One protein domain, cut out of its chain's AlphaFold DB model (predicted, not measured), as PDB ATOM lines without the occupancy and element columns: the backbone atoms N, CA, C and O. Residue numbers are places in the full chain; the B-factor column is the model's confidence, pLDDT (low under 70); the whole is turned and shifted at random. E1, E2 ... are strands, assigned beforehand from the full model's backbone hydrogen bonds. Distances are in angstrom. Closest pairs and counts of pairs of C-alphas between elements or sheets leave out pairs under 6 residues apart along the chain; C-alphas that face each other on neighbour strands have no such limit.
ATOM      1  N   PRO A  33      36.017 -26.822 -52.417       82.44
ATOM      2  CA  PRO A  33      36.370 -27.021 -51.023       82.44
ATOM      3  C   PRO A  33      35.875 -25.849 -50.174       82.44
ATOM      4  O   PRO A  33      35.959 -24.682 -50.564       82.44
ATOM      5  N   LYS A  34      35.369 -26.156 -48.980       85.56
ATOM      6  CA  LYS A  34      34.996 -25.132 -48.004       85.56
ATOM      7  C   LYS A  34      36.257 -24.535 -47.380       85.56
ATOM      8  O   LYS A  34      37.136 -25.262 -46.934       85.56
ATOM      9  N   THR A  35      36.321 -23.213 -47.286       85.12
ATOM     10  CA  THR A  35      37.486 -22.493 -46.731       85.12
ATOM     11  C   THR A  35      37.238 -21.909 -45.341       85.12
ATOM     12  O   THR A  35      38.140 -21.358 -44.717       85.12
ATOM     13  N   SER A  36      36.012 -22.036 -44.829       83.25
ATOM     14  CA  SER A  36      35.623 -21.571 -43.501       83.25
ATOM     15  C   SER A  36      34.786 -22.625 -42.791       83.25
ATOM     16  O   SER A  36      33.927 -23.273 -43.392       83.25
ATOM     17  N   ILE A  37      35.047 -22.790 -41.500       87.00
ATOM     18  CA  ILE A  37      34.392 -23.741 -40.601       87.00
ATOM     19  C   ILE A  37      34.032 -23.027 -39.296       87.00
ATOM     20  O   ILE A  37      34.590 -21.980 -39.025       87.00
ATOM     21  N   SER A  38      33.083 -23.489 -38.491       87.12
ATOM     22  CA  SER A  38      32.861 -22.921 -37.152       87.12
ATOM     23  C   SER A  38      33.916 -23.407 -36.156       87.12
ATOM     24  O   SER A  38      34.596 -24.404 -36.396       87.12
ATOM     25  N   ASP A  39      34.033 -22.733 -35.018       89.94
ATOM     26  CA  ASP A  39      34.849 -23.232 -33.912       89.94
ATOM     27  C   ASP A  39      34.275 -24.540 -33.358       89.94
ATOM     28  O   ASP A  39      33.070 -24.784 -33.454       89.94
ATOM     29  N   GLY A  40      35.144 -25.383 -32.804       89.62
ATOM     30  CA  GLY A  40      34.758 -26.678 -32.249       89.62
ATOM     31  C   GLY A  40      35.713 -27.811 -32.609       89.62
ATOM     32  O   GLY A  40      36.799 -27.596 -33.150       89.62
ATOM     33  N   GLU A  41      35.286 -29.029 -32.290       91.38
ATOM     34  CA  GLU A  41      36.023 -30.258 -32.571       91.38
ATOM     35  C   GLU A  41      35.337 -31.042 -33.690       91.38
ATOM     36  O   GLU A  41      34.124 -31.259 -33.660       91.38
ATOM     37  N   TYR A  42      36.122 -31.486 -34.667       90.88
ATOM     38  CA  TYR A  42      35.640 -32.211 -35.835       90.88
ATOM     39  C   TYR A  42      36.423 -33.502 -36.019       90.88
ATOM     40  O   TYR A  42      37.638 -33.550 -35.807       90.88
ATOM     41  N   LYS A  43      35.726 -34.551 -36.458       92.12
ATOM     42  CA  LYS A  43      36.354 -35.812 -36.840       92.12
ATOM     43  C   LYS A  43      36.917 -35.690 -38.254       92.12
ATOM     44  O   LYS A  43      36.246 -35.194 -39.158       92.12
ATOM     45  N   VAL A  44      38.154 -36.141 -38.427       92.88
ATOM     46  CA  VAL A  44      38.896 -36.074 -39.688       92.88
ATOM     47  C   VAL A  44      38.959 -37.472 -40.289       92.88
ATOM     48  O   VAL A  44      39.557 -38.380 -39.709       92.88
ATOM     49  N   ALA A  45      38.347 -37.644 -41.455       92.06
ATOM     50  CA  ALA A  45      38.440 -38.879 -42.222       92.06
ATOM     51  C   ALA A  45      39.811 -38.980 -42.907       92.06
ATOM     52  O   ALA A  45      40.512 -39.987 -42.767       92.06
ATOM     53  N   SER A  46      40.223 -37.900 -43.580       90.88
ATOM     54  CA  SER A  46      41.448 -37.849 -44.379       90.88
ATOM     55  C   SER A  46      42.097 -36.464 -44.371       90.88
ATOM     56  O   SER A  46      41.416 -35.445 -44.226       90.88
ATOM     57  N   VAL A  47      43.419 -36.450 -44.546       92.44
ATOM     58  CA  VAL A  47      44.276 -35.262 -44.597       92.44
ATOM     59  C   VAL A  47      45.170 -35.383 -45.823       92.44
ATOM     60  O   VAL A  47      45.834 -36.398 -46.012       92.44
ATOM     61  N   TYR A  48      45.229 -34.335 -46.639       91.25
ATOM     62  CA  TYR A  48      46.096 -34.281 -47.809       91.25
ATOM     63  C   TYR A  48      46.761 -32.910 -47.931       91.25
ATOM     64  O   TYR A  48      46.086 -31.886 -48.028       91.25
ATOM     65  N   VAL A  49      48.094 -32.882 -47.942       90.50
ATOM     66  CA  VAL A  49      48.878 -31.644 -48.062       90.50
ATOM     67  C   VAL A  49      49.352 -31.480 -49.504       90.50
ATOM     68  O   VAL A  49      50.021 -32.356 -50.045       90.50
ATOM     69  N   ALA A  50      49.018 -30.343 -50.114       87.81
ATOM     70  CA  ALA A  50      49.373 -29.981 -51.481       87.81
ATOM     71  C   ALA A  50      50.014 -28.587 -51.504       87.81
ATOM     72  O   ALA A  50      49.327 -27.564 -51.571       87.81
ATOM     73  N   GLY A  51      51.347 -28.546 -51.432       88.75
ATOM     74  CA  GLY A  51      52.098 -27.293 -51.337       88.75
ATOM     75  C   GLY A  51      51.731 -26.523 -50.066       88.75
ATOM     76  O   GLY A  51      51.841 -27.055 -48.965       88.75
ATOM     77  N   GLU A  52      51.260 -25.284 -50.221       90.12
ATOM     78  CA  GLU A  52      50.838 -24.423 -49.105       90.12
ATOM     79  C   GLU A  52      49.399 -24.676 -48.635       90.12
ATOM     80  O   GLU A  52      48.905 -23.968 -47.761       90.12
ATOM     81  N   ASN A  53      48.709 -25.665 -49.203       90.50
ATOM     82  CA  ASN A  53      47.324 -25.971 -48.874       90.50
ATOM     83  C   ASN A  53      47.198 -27.317 -48.164       90.50
ATOM     84  O   ASN A  53      47.835 -28.304 -48.531       90.50
ATOM     85  N   VAL A  54      46.302 -27.367 -47.187       91.75
ATOM     86  CA  VAL A  54      45.925 -28.560 -46.436       91.75
ATOM     87  C   VAL A  54      44.459 -28.836 -46.713       91.75
ATOM     88  O   VAL A  54      43.584 -28.042 -46.366       91.75
ATOM     89  N   ASN A  55      44.198 -29.967 -47.353       92.88
ATOM     90  CA  ASN A  55      42.867 -30.467 -47.635       92.88
ATOM     91  C   ASN A  55      42.469 -31.457 -46.542       92.88
ATOM     92  O   ASN A  55      43.224 -32.375 -46.225       92.88
ATOM     93  N   LEU A  56      41.289 -31.270 -45.967       92.50
ATOM     94  CA  LEU A  56      40.731 -32.112 -44.917       92.50
ATOM     95  C   LEU A  56      39.374 -32.635 -45.366       92.50
ATOM     96  O   LEU A  56      38.520 -31.860 -45.790       92.50
ATOM     97  N   ILE A  57      39.149 -33.936 -45.220       92.56
ATOM     98  CA  ILE A  57      37.805 -34.506 -45.294       92.56
ATOM     99  C   ILE A  57      37.296 -34.609 -43.863       92.56
ATOM    100  O   ILE A  57      37.799 -35.412 -43.078       92.56
ATOM    101  N   LEU A  58      36.322 -33.770 -43.517       91.19
ATOM    102  CA  LEU A  58      35.728 -33.736 -42.185       91.19
ATOM    103  C   LEU A  58      34.381 -34.444 -42.186       91.19
ATOM    104  O   LEU A  58      33.544 -34.195 -43.053       91.19
ATOM    105  N   GLU A  59      34.158 -35.280 -41.181       90.62
ATOM    106  CA  GLU A  59      32.863 -35.900 -40.931       90.62
ATOM    107  C   GLU A  59      32.032 -34.961 -40.056       90.62
ATOM    108  O   GLU A  59      32.312 -34.767 -38.870       90.62
ATOM    109  N   ILE A  60      31.010 -34.349 -40.653       84.81
ATOM    110  CA  ILE A  60      30.126 -33.419 -39.951       84.81
ATOM    111  C   ILE A  60      28.751 -34.059 -39.823       84.81
ATOM    112  O   ILE A  60      28.167 -34.522 -40.804       84.81
ATOM    113  N   LYS A  61      28.213 -34.053 -38.601       79.62
ATOM    114  CA  LYS A  61      26.832 -34.459 -38.339       79.62
ATOM    115  C   LYS A  61      25.886 -33.369 -38.819       79.62
ATOM    116  O   LYS A  61      25.852 -32.280 -38.253       79.62
ATOM    117  N   TYR A  62      25.080 -33.682 -39.824       68.75
ATOM    118  CA  TYR A  62      24.023 -32.809 -40.316       68.75
ATOM    119  C   TYR A  62      22.690 -33.557 -40.254       68.75
ATOM    120  O   TYR A  62      22.541 -34.612 -40.861       68.75
ATOM    121  N   PHE A  63      21.734 -33.045 -39.468       63.41
ATOM    122  CA  PHE A  63      20.369 -33.589 -39.357       63.41
ATOM    123  C   PHE A  63      20.294 -35.133 -39.256       63.41
ATOM    124  O   PHE A  63      19.435 -35.754 -39.872       63.41
ATOM    125  N   LYS A  64      21.160 -35.743 -38.426       64.25
ATOM    126  CA  LYS A  64      21.267 -37.194 -38.127       64.25
ATOM    127  C   LYS A  64      22.111 -38.053 -39.082       64.25
ATOM    128  O   LYS A  64      22.311 -39.221 -38.765       64.25
ATOM    129  N   ALA A  65      22.649 -37.507 -40.170       68.06
ATOM    130  CA  ALA A  65      23.618 -38.205 -41.018       68.06
ATOM    131  C   ALA A  65      25.027 -37.629 -40.817       68.06
ATOM    132  O   ALA A  65      25.198 -36.413 -40.723       68.06
ATOM    133  N   GLU A  66      26.035 -38.497 -40.744       76.69
ATOM    134  CA  GLU A  66      27.431 -38.084 -40.906       76.69
ATOM    135  C   GLU A  66      27.701 -37.954 -42.404       76.69
ATOM    136  O   GLU A  66      27.430 -38.869 -43.177       76.69
ATOM    137  N   SER A  67      28.158 -36.779 -42.832       81.31
ATOM    138  CA  SER A  67      28.486 -36.523 -44.232       81.31
ATOM    139  C   SER A  67      29.911 -35.987 -44.345       81.31
ATOM    140  O   SER A  67      30.262 -35.058 -43.607       81.31
ATOM    141  N   PRO A  68      30.734 -36.554 -45.246       87.31
ATOM    142  CA  PRO A  68      32.073 -36.055 -45.493       87.31
ATOM    143  C   PRO A  68      31.999 -34.739 -46.269       87.31
ATOM    144  O   PRO A  68      31.342 -34.638 -47.306       87.31
ATOM    145  N   PHE A  69      32.710 -33.728 -45.786       87.19
ATOM    146  CA  PHE A  69      32.882 -32.459 -46.482       87.19
ATOM    147  C   PHE A  69      34.361 -32.177 -46.693       87.19
ATOM    148  O   PHE A  69      35.165 -32.322 -45.773       87.19
ATOM    149  N   LEU A  70      34.697 -31.730 -47.901       90.38
ATOM    150  CA  LEU A  70      36.038 -31.282 -48.234       90.38
ATOM    151  C   LEU A  70      36.238 -29.844 -47.749       90.38
ATOM    152  O   LEU A  70      35.491 -28.937 -48.127       90.38
ATOM    153  N   TYR A  71      37.268 -29.650 -46.938       90.88
ATOM    154  CA  TYR A  71      37.755 -28.358 -46.485       90.88
ATOM    155  C   TYR A  71      39.175 -28.125 -46.981       90.88
ATOM    156  O   TYR A  71      39.964 -29.061 -47.047       90.88
ATOM    157  N   GLN A  72      39.510 -26.876 -47.283       92.31
ATOM    158  CA  GLN A  72      40.858 -26.471 -47.663       92.31
ATOM    159  C   GLN A  72      41.278 -25.259 -46.841       92.31
ATOM    160  O   GLN A  72      40.575 -24.249 -46.794       92.31
ATOM    161  N   PHE A  73      42.448 -25.356 -46.221       90.69
ATOM    162  CA  PHE A  73      43.036 -24.299 -45.409       90.69
ATOM    163  C   PHE A  73      44.495 -24.074 -45.811       90.69
ATOM    164  O   PHE A  73      45.168 -25.034 -46.192       90.69
ATOM    165  N   PRO A  74      45.019 -22.843 -45.717       90.44
ATOM    166  CA  PRO A  74      46.445 -22.618 -45.895       90.44
ATOM    167  C   PRO A  74      47.228 -23.277 -44.751       90.44
ATOM    168  O   PRO A  74      46.755 -23.331 -43.615       90.44
ATOM    169  N   LEU A  75      48.451 -23.731 -45.025       89.38
ATOM    170  CA  LEU A  75      49.344 -24.350 -44.039       89.38
ATOM    171  C   LEU A  75      49.583 -23.434 -42.825       89.38
ATOM    172  O   LEU A  75      49.690 -23.905 -41.696       89.38
ATOM    173  N   THR A  76      49.582 -22.118 -43.044       88.81
ATOM    174  CA  THR A  76      49.739 -21.085 -42.007       88.81
ATOM    175  C   THR A  76      48.584 -21.019 -41.007       88.81
ATOM    176  O   THR A  76      48.743 -20.431 -39.940       88.81
ATOM    177  N   ALA A  77      47.429 -21.623 -41.314       88.38
ATOM    178  CA  ALA A  77      46.314 -21.728 -40.374       88.38
ATOM    179  C   ALA A  77      46.558 -22.781 -39.279       88.38
ATOM    180  O   ALA A  77      45.849 -22.782 -38.271       88.38
ATOM    181  N   PHE A  78      47.539 -23.673 -39.457       88.25
ATOM    182  CA  PHE A  78      47.870 -24.727 -38.501       88.25
ATOM    183  C   PHE A  78      48.973 -24.283 -37.542       88.25
ATOM    184  O   PHE A  78      49.870 -23.524 -37.913       88.25
ATOM    185  N   ASP A  79      48.901 -24.740 -36.291       80.81
ATOM    186  CA  ASP A  79      49.835 -24.311 -35.247       80.81
ATOM    187  C   ASP A  79      51.293 -24.633 -35.624       80.81
ATOM    188  O   ASP A  79      51.668 -25.785 -35.837       80.81
ATOM    189  N   GLY A  80      52.109 -23.587 -35.779       74.88
ATOM    190  CA  GLY A  80      53.505 -23.708 -36.209       74.88
ATOM    191  C   GLY A  80      53.711 -24.190 -37.653       74.88
ATOM    192  O   GLY A  80      54.828 -24.574 -37.992       74.88
ATOM    193  N   GLY A  81      52.672 -24.201 -38.500       74.31
ATOM    194  CA  GLY A  81      52.748 -24.717 -39.874       74.31
ATOM    195  C   GLY A  81      52.949 -26.234 -39.961       74.31
ATOM    196  O   GLY A  81      53.310 -26.751 -41.017       74.31
ATOM    197  N   GLN A  82      52.744 -26.953 -38.855       78.06
ATOM    198  CA  GLN A  82      52.878 -28.405 -38.792       78.06
ATOM    199  C   GLN A  82      51.508 -29.072 -38.918       78.06
ATOM    200  O   GLN A  82      50.530 -28.651 -38.304       78.06
ATOM    201  N   VAL A  83      51.441 -30.139 -39.715       88.50
ATOM    202  CA  VAL A  83      50.202 -30.875 -39.996       88.50
ATOM    203  C   VAL A  83      50.455 -32.357 -39.779       88.50
ATOM    204  O   VAL A  83      51.244 -32.971 -40.498       88.50
ATOM    205  N   ASN A  84      49.757 -32.947 -38.809       89.19
ATOM    206  CA  ASN A  84      49.740 -34.394 -38.644       89.19
ATOM    207  C   ASN A  84      48.851 -35.027 -39.727       89.19
ATOM    208  O   ASN A  84      47.633 -35.061 -39.583       89.19
ATOM    209  N   GLN A  85      49.436 -35.563 -40.802       88.00
ATOM    210  CA  GLN A  85      48.667 -36.205 -41.885       88.00
ATOM    211  C   GLN A  85      47.890 -37.455 -41.438       88.00
ATOM    212  O   GLN A  85      46.955 -37.876 -42.112       88.00
ATOM    213  N   ASN A  86      48.242 -38.027 -40.286       89.44
ATOM    214  CA  ASN A  86      47.514 -39.145 -39.693       89.44
ATOM    215  C   ASN A  86      46.477 -38.693 -38.657       89.44
ATOM    216  O   ASN A  86      45.820 -39.544 -38.054       89.44
ATOM    217  N   GLY A  87      46.336 -37.382 -38.440       88.62
ATOM    218  CA  GLY A  87      45.437 -36.820 -37.446       88.62
ATOM    219  C   GLY A  87      43.983 -37.171 -37.733       88.62
ATOM    220  O   GLY A  87      43.527 -37.161 -38.879       88.62
ATOM    221  N   LYS A  88      43.255 -37.511 -36.674       92.69
ATOM    222  CA  LYS A  88      41.846 -37.928 -36.722       92.69
ATOM    223  C   LYS A  88      40.919 -36.923 -36.055       92.69
ATOM    224  O   LYS A  88      39.698 -37.054 -36.168       92.69
ATOM    225  N   LYS A  89      41.481 -35.898 -35.414       92.31
ATOM    226  CA  LYS A  89      40.740 -34.835 -34.750       92.31
ATOM    227  C   LYS A  89      41.254 -33.467 -35.187       92.31
ATOM    228  O   LYS A  89      42.438 -33.169 -35.065       92.31
ATOM    229  N   LEU A  90      40.344 -32.623 -35.660       91.44
ATOM    230  CA  LEU A  90      40.600 -31.213 -35.920       91.44
ATOM    231  C   LEU A  90      39.964 -30.387 -34.805       91.44
ATOM    232  O   LEU A  90      38.749 -30.431 -34.616       91.44
ATOM    233  N   THR A  91      40.772 -29.588 -34.122       91.88
ATOM    234  CA  THR A  91      40.311 -28.596 -33.154       91.88
ATOM    235  C   THR A  91      40.444 -27.211 -33.773       91.88
ATOM    236  O   THR A  91      41.529 -26.803 -34.194       91.88
ATOM    237  N   VAL A  92      39.328 -26.490 -33.835       90.06
ATOM    238  CA  VAL A  92      39.231 -25.140 -34.389       90.06
ATOM    239  C   VAL A  92      38.993 -24.169 -33.242       90.06
ATOM    240  O   VAL A  92      37.938 -24.209 -32.608       90.06
ATOM    241  N   VAL A  93      39.963 -23.287 -32.992       85.06
ATOM    242  CA  VAL A  93      39.868 -22.255 -31.950       85.06
ATOM    243  C   VAL A  93      40.061 -20.882 -32.581       85.06
ATOM    244  O   VAL A  93      41.102 -20.613 -33.192       85.06
ATOM    245  N   THR A  94      39.083 -19.992 -32.418       77.62
ATOM    246  CA  THR A  94      39.269 -18.566 -32.700       77.62
ATOM    247  C   THR A  94      39.975 -17.903 -31.521       77.62
ATOM    248  O   THR A  94      39.496 -17.928 -30.390       77.62
ATOM    249  N   SER A  95      41.128 -17.294 -31.790       57.31
ATOM    250  CA  SER A  95      41.872 -16.458 -30.852       57.31
ATOM    251  C   SER A  95      42.048 -15.066 -31.466       57.31
ATOM    252  O   SER A  95      42.918 -14.833 -32.308       57.31
ATOM    253  N   GLY A  96      41.163 -14.132 -31.103       64.56
ATOM    254  CA  GLY A  96      41.109 -12.798 -31.715       64.56
ATOM    255  C   GLY A  96      40.761 -12.860 -33.208       64.56
ATOM    256  O   GLY A  96      39.787 -13.501 -33.587       64.56
ATOM    257  N   ASN A  97      41.571 -12.225 -34.063       58.22
ATOM    258  CA  ASN A  97      41.420 -12.289 -35.529       58.22
ATOM    259  C   ASN A  97      42.062 -13.541 -36.157       58.22
ATOM    260  O   ASN A  97      42.015 -13.712 -37.374       58.22
ATOM    261  N   PHE A  98      42.697 -14.396 -35.351       54.06
ATOM    262  CA  PHE A  98      43.421 -15.569 -35.823       54.06
ATOM    263  C   PHE A  98      42.666 -16.841 -35.460       54.06
ATOM    264  O   PHE A  98      42.455 -17.154 -34.290       54.06
ATOM    265  N   ARG A  99      42.302 -17.616 -36.479       68.06
ATOM    266  CA  ARG A  99      41.827 -18.982 -36.292       68.06
ATOM    267  C   ARG A  99      43.026 -19.918 -36.324       68.06
ATOM    268  O   ARG A  99      43.686 -20.023 -37.353       68.06
ATOM    269  N   LYS A 100      43.298 -20.583 -35.203       78.94
ATOM    270  CA  LYS A 100      44.297 -21.650 -35.141       78.94
ATOM    271  C   LYS A 100      43.611 -22.994 -35.319       78.94
ATOM    272  O   LYS A 100      42.639 -23.308 -34.627       78.94
ATOM    273  N   LEU A 101      44.141 -23.777 -36.247       86.12
ATOM    274  CA  LEU A 101      43.769 -25.160 -36.480       86.12
ATOM    275  C   LEU A 101      44.809 -26.056 -35.815       86.12
ATOM    276  O   LEU A 101      46.012 -25.915 -36.043       86.12
ATOM    277  N   LYS A 102      44.349 -26.992 -34.991       89.38
ATOM    278  CA  LYS A 102      45.195 -28.043 -34.428       89.38
ATOM    279  C   LYS A 102      44.699 -29.384 -34.932       89.38
ATOM    280  O   LYS A 102      43.517 -29.690 -34.789       89.38
ATOM    281  N   LEU A 103      45.596 -30.155 -35.532       87.25
ATOM    282  CA  LEU A 103      45.303 -31.477 -36.068       87.25
ATOM    283  C   LEU A 103      46.052 -32.519 -35.237       87.25
ATOM    284  O   LEU A 103      47.283 -32.515 -35.219       87.25
ATOM    285  N   GLU A 104      45.297 -33.361 -34.538       86.88
ATOM    286  CA  GLU A 104      45.791 -34.381 -33.603       86.88
ATOM    287  C   GLU A 104      45.509 -35.791 -34.118       86.88
ATOM    288  O   GLU A 104      44.364 -36.075 -34.560       86.88
TER     289      GLU A 104
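This is residues 33 to 104 of the 104 residues of an uncharacterized protein of Candidatus Yanofskybacteria bacterium RIFCSPHIGHO2_01_FULL_41_53 (UniProt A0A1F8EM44). One strongly twisted antiparallel sheet folds at bent strand E1 into two wings, the E2-E3 hairpin and the E4-E5 hairpin. The 72 printed residues include five strands, E1 to E5, and no named helix; the order is E3 E2 E1 E4 E5, the class all strand. The whole is compact, radius of gyration of the C-alphas 11.5 A, spanning 35 by 27 by 20 A.

E1, residues 40 to 50, bends by 85 degrees at residue 45. E2, residues 53 to 62, pairs with it (N 48 and O 55, 2.8 A). E3, residues 65 to 74, pairs with E2 (N 56 and O 71, 2.8 A), completing a meander, each strand the antiparallel neighbour of the one before. E4, residues 89 to 95, pairs with E1 (N 42 and O 90, 2.8 A), a Greek key, its fourth strand beside its first. E5, residues 98 to 103, pairs with E4 (N 91 and O 102, 2.8 A).

E1 begins at C-alpha 40 (34.758, -26.678, -32.249) and measures 24.4 A; E3 measures 28.1 A. E5 ends at C-alpha 103 (45.303, -31.477, -36.068).

The printed part has no cut. Residues 75 to 88 form the long link. Residues 62 to 65 and 95 to 99 have pLDDT under 70.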